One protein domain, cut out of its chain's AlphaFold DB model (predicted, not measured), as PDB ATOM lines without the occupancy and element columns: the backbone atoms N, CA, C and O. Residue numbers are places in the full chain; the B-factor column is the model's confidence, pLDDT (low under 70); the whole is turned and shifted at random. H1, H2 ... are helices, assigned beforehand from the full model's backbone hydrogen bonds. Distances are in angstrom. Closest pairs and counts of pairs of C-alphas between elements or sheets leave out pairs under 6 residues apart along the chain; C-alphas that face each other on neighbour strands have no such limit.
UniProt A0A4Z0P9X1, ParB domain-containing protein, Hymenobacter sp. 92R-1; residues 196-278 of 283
ATOM      1  N   LEU A 196     231.417 152.018 106.984       94.25
ATOM      2  CA  LEU A 196     232.790 152.552 107.001       94.25
ATOM      3  C   LEU A 196     232.824 154.085 106.920       94.25
ATOM      4  O   LEU A 196     233.590 154.727 107.630       94.25
ATOM      5  N   ARG A 197     231.944 154.675 106.106       93.81
ATOM      6  CA  ARG A 197     231.769 156.131 106.018       93.81
ATOM      7  C   ARG A 197     231.228 156.705 107.328       93.81
ATOM      8  O   ARG A 197     231.671 157.761 107.763       93.81
ATOM      9  N   ALA A 198     230.286 156.015 107.968       95.62
ATOM     10  CA  ALA A 198     229.762 156.415 109.268       95.62
ATOM     11  C   ALA A 198     230.875 156.457 110.326       95.62
ATOM     12  O   ALA A 198     230.930 157.413 111.099       95.62
ATOM     13  N   ILE A 199     231.782 155.468 110.326       96.56
ATOM     14  CA  ILE A 199     232.978 155.467 111.185       96.56
ATOM     15  C   ILE A 199     233.860 156.677 110.881       96.56
ATOM     16  O   ILE A 199     234.205 157.406 111.803       96.56
ATOM     17  N   GLU A 200     234.179 156.933 109.610       95.94
ATOM     18  CA  GLU A 200     235.019 158.073 109.218       95.94
ATOM     19  C   GLU A 200     234.455 159.405 109.742       95.94
ATOM     20  O   GLU A 200     235.171 160.206 110.347       95.94
ATOM     21  N   VAL A 201     233.146 159.623 109.578       96.75
ATOM     22  CA  VAL A 201     232.460 160.821 110.084       96.75
ATOM     23  C   VAL A 201     232.492 160.879 111.614       96.75
ATOM     24  O   VAL A 201     232.707 161.954 112.176       96.75
ATOM     25  N   ALA A 202     232.298 159.749 112.299       97.56
ATOM     26  CA  ALA A 202     232.335 159.685 113.757       97.56
ATOM     27  C   ALA A 202     233.733 159.989 114.316       97.56
ATOM     28  O   ALA A 202     233.861 160.810 115.223       97.56
ATOM     29  N   GLU A 203     234.781 159.403 113.741       97.06
ATOM     30  CA  GLU A 203     236.171 159.654 114.125       97.06
ATOM     31  C   GLU A 203     236.578 161.109 113.865       97.06
ATOM     32  O   GLU A 203     237.226 161.748 114.700       97.06
ATOM     33  N   PHE A 204     236.170 161.670 112.725       98.12
ATOM     34  CA  PHE A 204     236.419 163.073 112.413       98.12
ATOM     35  C   PHE A 204     235.713 164.008 113.403       98.12
ATOM     36  O   PHE A 204     236.333 164.939 113.930       98.12
ATOM     37  N   LEU A 205     234.445 163.730 113.723       98.06
ATOM     38  CA  LEU A 205     233.697 164.459 114.742       98.06
ATOM     39  C   LEU A 205     234.395 164.377 116.106       98.06
ATOM     40  O   LEU A 205     234.560 165.394 116.772       98.06
ATOM     41  N   GLU A 206     234.851 163.199 116.526       97.69
ATOM     42  CA  GLU A 206     235.551 163.036 117.802       97.69
ATOM     43  C   GLU A 206     236.822 163.893 117.876       97.69
ATOM     44  O   GLU A 206     237.035 164.567 118.887       97.69
ATOM     45  N   LYS A 207     237.617 163.965 116.799       98.19
ATOM     46  CA  LYS A 207     238.789 164.860 116.718       98.19
ATOM     47  C   LYS A 207     238.392 166.334 116.865       98.19
ATOM     48  O   LYS A 207     239.012 167.068 117.635       98.19
ATOM     49  N   ILE A 208     237.320 166.765 116.194       98.00
ATOM     50  CA  ILE A 208     236.763 168.125 116.320       98.00
ATOM     51  C   ILE A 208     236.387 168.428 117.777       98.00
ATOM     52  O   ILE A 208     236.743 169.481 118.312       98.00
ATOM     53  N   LEU A 209     235.681 167.511 118.440       97.50
ATOM     54  CA  LEU A 209     235.197 167.704 119.809       97.50
ATOM     55  C   LEU A 209     236.317 167.628 120.849       97.50
ATOM     56  O   LEU A 209     236.254 168.308 121.875       97.50
ATOM     57  N   GLN A 210     237.381 166.870 120.580       97.19
ATOM     58  CA  GLN A 210     238.581 166.870 121.414       97.19
ATOM     59  C   GLN A 210     239.270 168.239 121.432       97.19
ATOM     60  O   GLN A 210     239.728 168.647 122.503       97.19
ATOM     61  N   ILE A 211     239.305 168.942 120.295       97.31
ATOM     62  CA  ILE A 211     239.926 170.268 120.153       97.31
ATOM     63  C   ILE A 211     239.028 171.369 120.726       97.31
ATOM     64  O   ILE A 211     239.485 172.216 121.488       97.31
ATOM     65  N   THR A 212     237.747 171.356 120.364       96.69
ATOM     66  CA  THR A 212     236.812 172.458 120.658       96.69
ATOM     67  C   THR A 212     236.153 172.359 122.026       96.69
ATOM     68  O   THR A 212     235.668 173.361 122.540       96.69
ATOM     69  N   LYS A 213     236.084 171.150 122.604       95.12
ATOM     70  CA  LYS A 213     235.263 170.843 123.789       95.12
ATOM     71  C   LYS A 213     233.790 171.250 123.621       95.12
ATOM     72  O   LYS A 213     233.107 171.528 124.600       95.12
ATOM     73  N   PHE A 214     233.293 171.271 122.384       96.62
ATOM     74  CA  PHE A 214     231.944 171.727 122.074       96.62
ATOM     75  C   PHE A 214     230.876 170.763 122.621       96.62
ATOM     76  O   PHE A 214     230.716 169.643 122.135       96.62
ATOM     77  N   GLU A 215     230.121 171.209 123.626       95.06
ATOM     78  CA  GLU A 215     229.167 170.369 124.372       95.06
ATOM     79  C   GLU A 215     228.005 169.844 123.514       95.06
ATOM     80  O   GLU A 215     227.490 168.753 123.755       95.06
ATOM     81  N   TYR A 216     227.626 170.577 122.465       96.06
ATOM     82  CA  TYR A 216     226.527 170.215 121.562       96.06
ATOM     83  C   TYR A 216     226.993 169.407 120.340       96.06
ATOM     84  O   TYR A 216     226.269 169.277 119.353       96.06
ATOM     85  N   GLY A 217     228.204 168.849 120.400       95.88
ATOM     86  CA  GLY A 217     228.853 168.141 119.300       95.88
ATOM     87  C   GLY A 217     228.130 166.905 118.769       95.88
ATOM     88  O   GLY A 217     228.319 166.535 117.618       95.88
ATOM     89  N   TYR A 218     227.283 166.273 119.577       96.38
ATOM     90  CA  TYR A 218     226.506 165.100 119.160       96.38
ATOM     91  C   TYR A 218     225.047 165.440 118.822       96.38
ATOM     92  O   TYR A 218     224.248 164.539 118.565       96.38
ATOM     93  N   GLU A 219     224.668 166.725 118.798       94.81
ATOM     94  CA  GLU A 219     223.349 167.110 118.297       94.81
ATOM     95  C   GLU A 219     223.235 166.792 116.802       94.81
ATOM     96  O   GLU A 219     224.097 167.167 116.006       94.81
ATOM     97  N   THR A 220     222.115 166.180 116.404       92.56
ATOM     98  CA  THR A 220     221.855 165.737 115.024       92.56
ATOM     99  C   THR A 220     222.157 166.818 113.984       92.56
ATOM    100  O   THR A 220     222.774 166.531 112.968       92.56
ATOM    101  N   ARG A 221     221.799 168.084 114.240       93.69
ATOM    102  CA  ARG A 221     222.056 169.192 113.301       93.69
ATOM    103  C   ARG A 221     223.543 169.454 113.059       93.69
ATOM    104  O   ARG A 221     223.915 169.730 111.920       93.69
ATOM    105  N   PHE A 222     224.366 169.384 114.105       96.69
ATOM    106  CA  PHE A 222     225.806 169.592 113.981       96.69
ATOM    107  C   PHE A 222     226.460 168.397 113.291       96.69
ATOM    108  O   PHE A 222     227.205 168.587 112.333       96.69
ATOM    109  N   VAL A 223     226.098 167.171 113.688       96.19
ATOM    110  CA  VAL A 223     226.576 165.947 113.026       96.19
ATOM    111  C   VAL A 223     226.231 165.961 111.537       96.19
ATOM    112  O   VAL A 223     227.096 165.689 110.712       96.19
ATOM    113  N   ARG A 224     225.007 166.364 111.171       94.06
ATOM    114  CA  ARG A 224     224.594 166.540 109.771       94.06
ATOM    115  C   ARG A 224     225.446 167.549 109.020       94.06
ATOM    116  O   ARG A 224     225.758 167.322 107.859       94.06
ATOM    117  N   ALA A 225     225.812 168.661 109.654       96.00
ATOM    118  CA  ALA A 225     226.680 169.656 109.032       96.00
ATOM    119  C   ALA A 225     228.093 169.099 108.791       96.00
ATOM    120  O   ALA A 225     228.636 169.284 107.707       96.00
ATOM    121  N   ILE A 226     228.652 168.347 109.745       96.88
ATOM    122  CA  ILE A 226     229.938 167.657 109.562       96.88
ATOM    123  C   ILE A 226     229.848 166.597 108.459       96.88
ATOM    124  O   ILE A 226     230.688 166.583 107.562       96.88
ATOM    125  N   ASN A 227     228.802 165.768 108.467       95.19
ATOM    126  CA  ASN A 227     228.549 164.779 107.422       95.19
ATOM    127  C   ASN A 227     228.432 165.447 106.040       95.19
ATOM    128  O   ASN A 227     229.046 164.997 105.080       95.19
ATOM    129  N   HIS A 228     227.728 166.581 105.948       94.62
ATOM    130  CA  HIS A 228     227.632 167.365 104.717       94.62
ATOM    131  C   HIS A 228     229.011 167.805 104.214       94.62
ATOM    132  O   HIS A 228     229.301 167.663 103.029       94.62
ATOM    133  N   CYS A 229     229.871 168.305 105.107       95.00
ATOM    134  CA  CYS A 229     231.229 168.723 104.749       95.00
ATOM    135  C   CYS A 229     232.041 167.567 104.160       95.00
ATOM    136  O   CYS A 229     232.722 167.743 103.157       95.00
ATOM    137  N   VAL A 230     231.941 166.382 104.767       93.69
ATOM    138  CA  VAL A 230     232.674 165.191 104.322       93.69
ATOM    139  C   VAL A 230     232.157 164.674 102.975       93.69
ATOM    140  O   VAL A 230     232.952 164.215 102.162       93.69
ATOM    141  N   LEU A 231     230.847 164.750 102.720       91.19
ATOM    142  CA  LEU A 231     230.233 164.097 101.557       91.19
ATOM    143  C   LEU A 231     230.017 164.993 100.342       91.19
ATOM    144  O   LEU A 231     230.083 164.504  99.216       91.19
ATOM    145  N   TYR A 232     229.705 166.270 100.553       92.81
ATOM    146  CA  TYR A 232     229.164 167.123  99.492       92.81
ATOM    147  C   TYR A 232     230.011 168.360  99.200       92.81
ATOM    148  O   TYR A 232     229.807 168.995  98.165       92.81
ATOM    149  N   VAL A 233     230.963 168.712 100.069       94.75
ATOM    150  CA  VAL A 233     231.817 169.885  99.854       94.75
ATOM    151  C   VAL A 233     233.041 169.491  99.036       94.75
ATOM    152  O   VAL A 233     233.973 168.848  99.520       94.75
ATOM    153  N   GLU A 234     233.043 169.908  97.773       92.94
ATOM    154  CA  GLU A 234     234.147 169.656  96.854       92.94
ATOM    155  C   GLU A 234     235.459 170.271  97.370       92.94
ATOM    156  O   GLU A 234     235.521 171.432  97.779       92.94
ATOM    157  N   GLY A 235     236.528 169.470  97.369       93.75
ATOM    158  CA  GLY A 235     237.846 169.901  97.834       93.75
ATOM    159  C   GLY A 235     237.983 170.034  99.357       93.75
ATOM    160  O   GLY A 235     239.025 170.509  99.823       93.75
ATOM    161  N   PHE A 236     236.985 169.614 100.141       96.00
ATOM    162  CA  PHE A 236     237.088 169.575 101.597       96.00
ATOM    163  C   PHE A 236     238.174 168.591 102.048       96.00
ATOM    164  O   PHE A 236     238.204 167.430 101.642       96.00
ATOM    165  N   LYS A 237     239.082 169.055 102.912       96.62
ATOM    166  CA  LYS A 237     240.159 168.240 103.488       96.62
ATOM    167  C   LYS A 237     240.064 168.264 105.008       96.62
ATOM    168  O   LYS A 237     240.285 169.311 105.619       96.62
ATOM    169  N   GLN A 238     239.797 167.107 105.617       97.31
ATOM    170  CA  GLN A 238     239.643 166.974 107.073       97.31
ATOM    171  C   GLN A 238     240.856 167.525 107.835       97.31
ATOM    172  O   GLN A 238     240.685 168.299 108.770       97.31
ATOM    173  N   GLU A 239     242.078 167.229 107.383       97.06
ATOM    174  CA  GLU A 239     243.312 167.714 108.023       97.06
ATOM    175  C   GLU A 239     243.441 169.243 108.003       97.06
ATOM    176  O   GLU A 239     243.853 169.861 108.986       97.06
ATOM    177  N   VAL A 240     243.027 169.884 106.904       96.62
ATOM    178  CA  VAL A 240     243.005 171.351 106.818       96.62
ATOM    179  C   VAL A 240     241.984 171.902 107.807       96.62
ATOM    180  O   VAL A 240     242.292 172.840 108.538       96.62
ATOM    181  N   PHE A 241     240.797 171.297 107.886       97.62
ATOM    182  CA  PHE A 241     239.769 171.709 108.838       97.62
ATOM    183  C   PHE A 241     240.245 171.556 110.296       97.62
ATOM    184  O   PHE A 241     240.106 172.498 111.074       97.62
ATOM    185  N   LEU A 242     240.884 170.434 110.655       97.81
ATOM    186  CA  LEU A 242     241.455 170.214 111.994       97.81
ATOM    187  C   LEU A 242     242.579 171.202 112.327       97.81
ATOM    188  O   LEU A 242     242.676 171.680 113.456       97.81
ATOM    189  N   HIS A 243     243.412 171.572 111.356       97.19
ATOM    190  CA  HIS A 243     244.403 172.621 111.576       97.19
ATOM    191  C   HIS A 243     243.729 173.976 111.837       97.19
ATOM    192  O   HIS A 243     244.063 174.669 112.798       97.19
ATOM    193  N   LYS A 244     242.742 174.353 111.014       96.38
ATOM    194  CA  LYS A 244     242.036 175.637 111.140       96.38
ATOM    195  C   LYS A 244     241.229 175.732 112.432       96.38
ATOM    196  O   LYS A 244     241.217 176.798 113.037       96.38
ATOM    197  N   ILE A 245     240.600 174.645 112.882       95.94
ATOM    198  CA  ILE A 245     239.811 174.630 114.122       95.94
ATOM    199  C   ILE A 245     240.701 174.738 115.359       95.94
ATOM    200  O   ILE A 245     240.338 175.427 116.307       95.94
ATOM    201  N   ALA A 246     241.905 174.158 115.322       96.50
ATOM    202  CA  ALA A 246     242.882 174.267 116.402       96.50
ATOM    203  C   ALA A 246     243.401 175.701 116.604       96.50
ATOM    204  O   ALA A 246     243.769 176.064 117.719       96.50
ATOM    205  N   LEU A 247     243.388 176.541 115.561       96.12
ATOM    206  CA  LEU A 247     243.743 177.962 115.673       96.12
ATOM    207  C   LEU A 247     242.655 178.801 116.361       96.12
ATOM    208  O   LEU A 247     242.942 179.903 116.823       96.12
ATOM    209  N   GLN A 248     241.411 178.318 116.391       93.75
ATOM    210  CA  GLN A 248     240.258 179.070 116.892       93.75
ATOM    211  C   GLN A 248     239.193 178.158 117.541       93.75
ATOM    212  O   GLN A 248     238.025 178.200 117.146       93.75
ATOM    213  N   PRO A 249     239.555 177.355 118.561       92.31
ATOM    214  CA  PRO A 249     238.692 176.301 119.106       92.31
ATOM    215  C   PRO A 249     237.358 176.824 119.662       92.31
ATOM    216  O   PRO A 249     236.344 176.140 119.563       92.31
ATOM    217  N   ASN A 250     237.339 178.061 120.169       93.88
ATOM    218  CA  ASN A 250     236.149 178.699 120.745       93.88
ATOM    219  C   ASN A 250     235.169 179.263 119.700       93.88
ATOM    220  O   ASN A 250     234.126 179.793 120.071       93.88
ATOM    221  N   SER A 251     235.494 179.185 118.405       93.44
ATOM    222  CA  SER A 251     234.622 179.697 117.338       93.44
ATOM    223  C   SER A 251     233.497 178.732 116.972       93.44
ATOM    224  O   SER A 251     232.573 179.115 116.260       93.44
ATOM    225  N   VAL A 252     233.557 177.484 117.447       95.88
ATOM    226  CA  VAL A 252     232.458 176.530 117.286       95.88
ATOM    227  C   VAL A 252     231.400 176.807 118.341       95.88
ATOM    228  O   VAL A 252     231.595 176.553 119.527       95.88
ATOM    229  N   VAL A 253     230.262 177.319 117.885       96.38
ATOM    230  CA  VAL A 253     229.117 177.668 118.723       96.38
ATOM    231  C   VAL A 253     227.869 176.917 118.274       96.38
ATOM    232  O   VAL A 253     227.792 176.360 117.178       96.38
ATOM    233  N   ARG A 254     226.861 176.874 119.145       97.31
ATOM    234  CA  ARG A 254     225.575 176.260 118.819       97.31
ATOM    235  C   ARG A 254     224.795 177.165 117.868       97.31
ATOM    236  O   ARG A 254     224.558 178.327 118.180       97.31
ATOM    237  N   CYS A 255     224.363 176.615 116.739       96.44
ATOM    238  CA  CYS A 255     223.571 177.323 115.736       96.44
ATOM    239  C   CYS A 255     222.113 176.853 115.760       96.44
ATOM    240  O   CYS A 255     221.813 175.728 116.168       96.44
ATOM    241  N   VAL A 256     221.189 177.700 115.294       93.44
ATOM    242  CA  VAL A 256     219.754 177.370 115.335       93.44
ATOM    243  C   VAL A 256     219.303 176.495 114.165       93.44
ATOM    244  O   VAL A 256     218.295 175.799 114.269       93.44
ATOM    245  N   ASN A 257     220.038 176.496 113.051       93.38
ATOM    246  CA  ASN A 257     219.688 175.725 111.861       93.38
ATOM    247  C   ASN A 257     220.925 175.196 111.115       93.38
ATOM    248  O   ASN A 257     222.058 175.590 111.383       93.38
ATOM    249  N   HIS A 258     220.683 174.276 110.179       91.88
ATOM    250  CA  HIS A 258     221.731 173.608 109.407       91.88
ATOM    251  C   HIS A 258     222.560 174.585 108.558       91.88
ATOM    252  O   HIS A 258     223.781 174.478 108.531       91.88
ATOM    253  N   LYS A 259     221.920 175.585 107.933       94.81
ATOM    254  CA  LYS A 259     222.607 176.595 107.114       94.81
ATOM    255  C   LYS A 259     223.625 177.394 107.931       94.81
ATOM    256  O   LYS A 259     224.762 177.532 107.505       94.81
ATOM    257  N   GLN A 260     223.244 177.850 109.122       96.31
ATOM    258  CA  GLN A 260     224.149 178.578 110.014       96.31
ATOM    259  C   GLN A 260     225.343 177.730 110.454       96.31
ATOM    260  O   GLN A 260     226.454 178.244 110.559       96.31
ATOM    261  N   TYR A 261     225.134 176.428 110.680       97.38
ATOM    262  CA  TYR A 261     226.258 175.532 110.932       97.38
ATOM    263  C   TYR A 261     227.208 175.489 109.731       97.38
ATOM    264  O   TYR A 261     228.409 175.641 109.924       97.38
ATOM    265  N   LEU A 262     226.702 175.352 108.502       97.19
ATOM    266  CA  LEU A 262     227.551 175.374 107.304       97.19
ATOM    267  C   LEU A 262     228.276 176.720 107.118       97.19
ATOM    268  O   LEU A 262     229.463 176.719 106.815       97.19
ATOM    269  N   GLU A 263     227.618 177.856 107.366       96.75
ATOM    270  CA  GLU A 263     228.225 179.201 107.322       96.75
ATOM    271  C   GLU A 263     229.374 179.358 108.330       96.75
ATOM    272  O   GLU A 263     230.445 179.878 107.997       96.75
ATOM    273  N   MET A 264     229.175 178.873 109.560       97.00
ATOM    274  CA  MET A 264     230.203 178.866 110.599       97.00
ATOM    275  C   MET A 264     231.389 177.979 110.196       97.00
ATOM    276  O   MET A 264     232.540 178.411 110.282       97.00
ATOM    277  N   LEU A 265     231.118 176.755 109.734       97.06
ATOM    278  CA  LEU A 265     232.149 175.796 109.326       97.06
ATOM    279  C   LEU A 265     232.943 176.297 108.107       97.06
ATOM    280  O   LEU A 265     234.168 176.170 108.083       97.06
ATOM    281  N   GLU A 266     232.277 176.934 107.141       97.06
ATOM    282  CA  GLU A 266     232.912 177.562 105.978       97.06
ATOM    283  C   GLU A 266     233.828 178.716 106.395       97.06
ATOM    284  O   GLU A 266     234.981 178.791 105.962       97.06
ATOM    285  N   THR A 267     233.335 179.605 107.263       96.06
ATOM    286  CA  THR A 267     234.121 180.734 107.783       96.06
ATOM    287  C   THR A 267     235.375 180.233 108.495       96.06
ATOM    288  O   THR A 267     236.467 180.775 108.303       96.06
ATOM    289  N   LEU A 268     235.234 179.159 109.273       95.88
ATOM    290  CA  LEU A 268     236.333 178.535 109.991       95.88
ATOM    291  C   LEU A 268     237.369 177.932 109.035       95.88
ATOM    292  O   LEU A 268     238.565 178.187 109.192       95.88
ATOM    293  N   TYR A 269     236.932 177.182 108.022       96.94
ATOM    294  CA  TYR A 269     237.825 176.555 107.042       96.94
ATOM    295  C   TYR A 269     238.582 177.588 106.192       96.94
ATOM    296  O   TYR A 269     239.783 177.454 105.941       96.94
ATOM    297  N   ASN A 270     237.900 178.667 105.797       96.69
ATOM    298  CA  ASN A 270     238.460 179.737 104.971       96.69
ATOM    299  C   ASN A 270     239.243 180.798 105.765       96.69
ATOM    300  O   ASN A 270     239.748 181.767 105.184       96.69
ATOM    301  N   TYR A 271     239.376 180.636 107.085       95.69
ATOM    302  CA  TYR A 271     240.118 181.563 107.930       95.69
ATOM    303  C   TYR A 271     241.581 181.679 107.486       95.69
ATOM    304  O   TYR A 271     242.302 180.682 107.411       95.69
ATOM    305  N   LYS A 272     242.041 182.908 107.209       93.44
ATOM    306  CA  LYS A 272     243.383 183.191 106.659       93.44
ATOM    307  C   LYS A 272     243.702 182.382 105.388       93.44
ATOM    308  O   LYS A 272     244.830 181.936 105.204       93.44
ATOM    309  N   THR A 273     242.706 182.169 104.530       94.38
ATOM    310  CA  THR A 273     242.872 181.528 103.219       94.38
ATOM    311  C   THR A 273     242.699 182.571 102.111       94.38
ATOM    312  O   THR A 273     241.740 183.358 102.139       94.38
ATOM    313  N   ASN A 274     243.632 182.585 101.149       92.62
ATOM    314  CA  ASN A 274     243.574 183.442  99.959       92.62
ATOM    315  C   ASN A 274     242.258 183.240  99.215       92.62
ATOM    316  O   ASN A 274     241.761 182.120  99.145       92.62
ATOM    317  N   HIS A 275     241.725 184.313  98.630       91.38
ATOM    318  CA  HIS A 275     240.422 184.303  97.964       91.38
ATOM    319  C   HIS A 275     240.301 183.197  96.901       91.38
ATOM    320  O   HIS A 275     239.288 182.509  96.859       91.38
ATOM    321  N   GLU A 276     241.352 182.982  96.106       92.12
ATOM    322  CA  GLU A 276     241.420 181.950  95.057       92.12
ATOM    323  C   GLU A 276     241.335 180.501  95.568       92.12
ATOM    324  O   GLU A 276     240.951 179.613  94.818       92.12
ATOM    325  N   ASN A 277     241.661 180.266  96.843       91.56
ATOM    326  CA  ASN A 277     241.709 178.939  97.463       91.56
ATOM    327  C   ASN A 277     240.549 178.705  98.442       91.56
ATOM    328  O   ASN A 277     240.544 177.709  99.170       91.56
ATOM    329  N   ARG A 278     239.595 179.641  98.527       94.19
ATOM    330  CA  ARG A 278     238.419 179.482  99.385       94.19
ATOM    331  C   ARG A 278     237.446 178.501  98.753       94.19
ATOM    332  O   ARG A 278     237.163 178.590  97.562       94.19
TER     333      ARG A 278
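AT A GLANCE: This is residues 196 to 278 of the 283 residues of the protein "ParB domain-containing protein" of Hymenobacter sp. 92R-1 (UniProt A0A4Z0P9X1). Four helices make a compact ring of contacts in the order H1, H2, H4, H3: H1 and H3 run side by side, while H2 and H4 form a V that meets near their first residues. H4 reaches with its last residues to H3, and H1 and H4 are on opposite sides of the ring. The printed part has 83 residues with four named helices, H1 to H4 along the chain, and no named strand; the class is all helix. It is compact, with a radius of gyration of the C-alphas of 11.9 A, and spans 32 by 28 by 23 A.

HOW THE PARTS SIT: H1, residues 196 to 212, touches H2, residues 220 to 232, with residues 201 to 205 alone, at a steep tilt of 63 degrees, opposite ways; their closest C-alphas, of Val 201 and Asn 227, are 6.2 A apart. H1 also touches H3, residues 238 to 246, at a shallow tilt of 16 degrees, the same way; the closest C-alphas, of Ile 211 and Ala 246, are 6.2 A apart. H2 and H3 are close but not clearly touching, with the C-alphas of Val 230 and Gln 238 closest at 7.7 A. Residues 221 to 225 of H2 touch residues 258 to 262 of H4, residues 258 to 269, at a steep tilt of 58 degrees, the same way; the closest C-alphas, of Arg 221 and His 258, are 5.9 A apart. H4 touches H3 with residues 268 to 269 alone, about perpendicular at 83 degrees; the closest C-alphas, of Phe 241 and Tyr 269, are 5.5 A apart. H1 and H4 are apart. In H1, H2, H3 and H4 every O i to N i+4 pair is within hydrogen-bond range.

IN THESE COORDINATES: H1 begins at C-alpha 196, (232.790, 152.552, 107.001), and is 24.5 A long. H2 is 17.2 A, H3 12.3 A and H4 16.5 A long, each from first to last C-alpha. H4 ends at C-alpha 269, (237.825, 176.555, 107.042).

THE WHOLE: The two C-alphas farthest apart, of Leu 196 and His 275, are 33.9 A apart. The printed part has no cut. The link from H3 to H4, residues 247 to 257, is long. The mean pLDDT of the printed part is 95.5, and no printed residue is under 70.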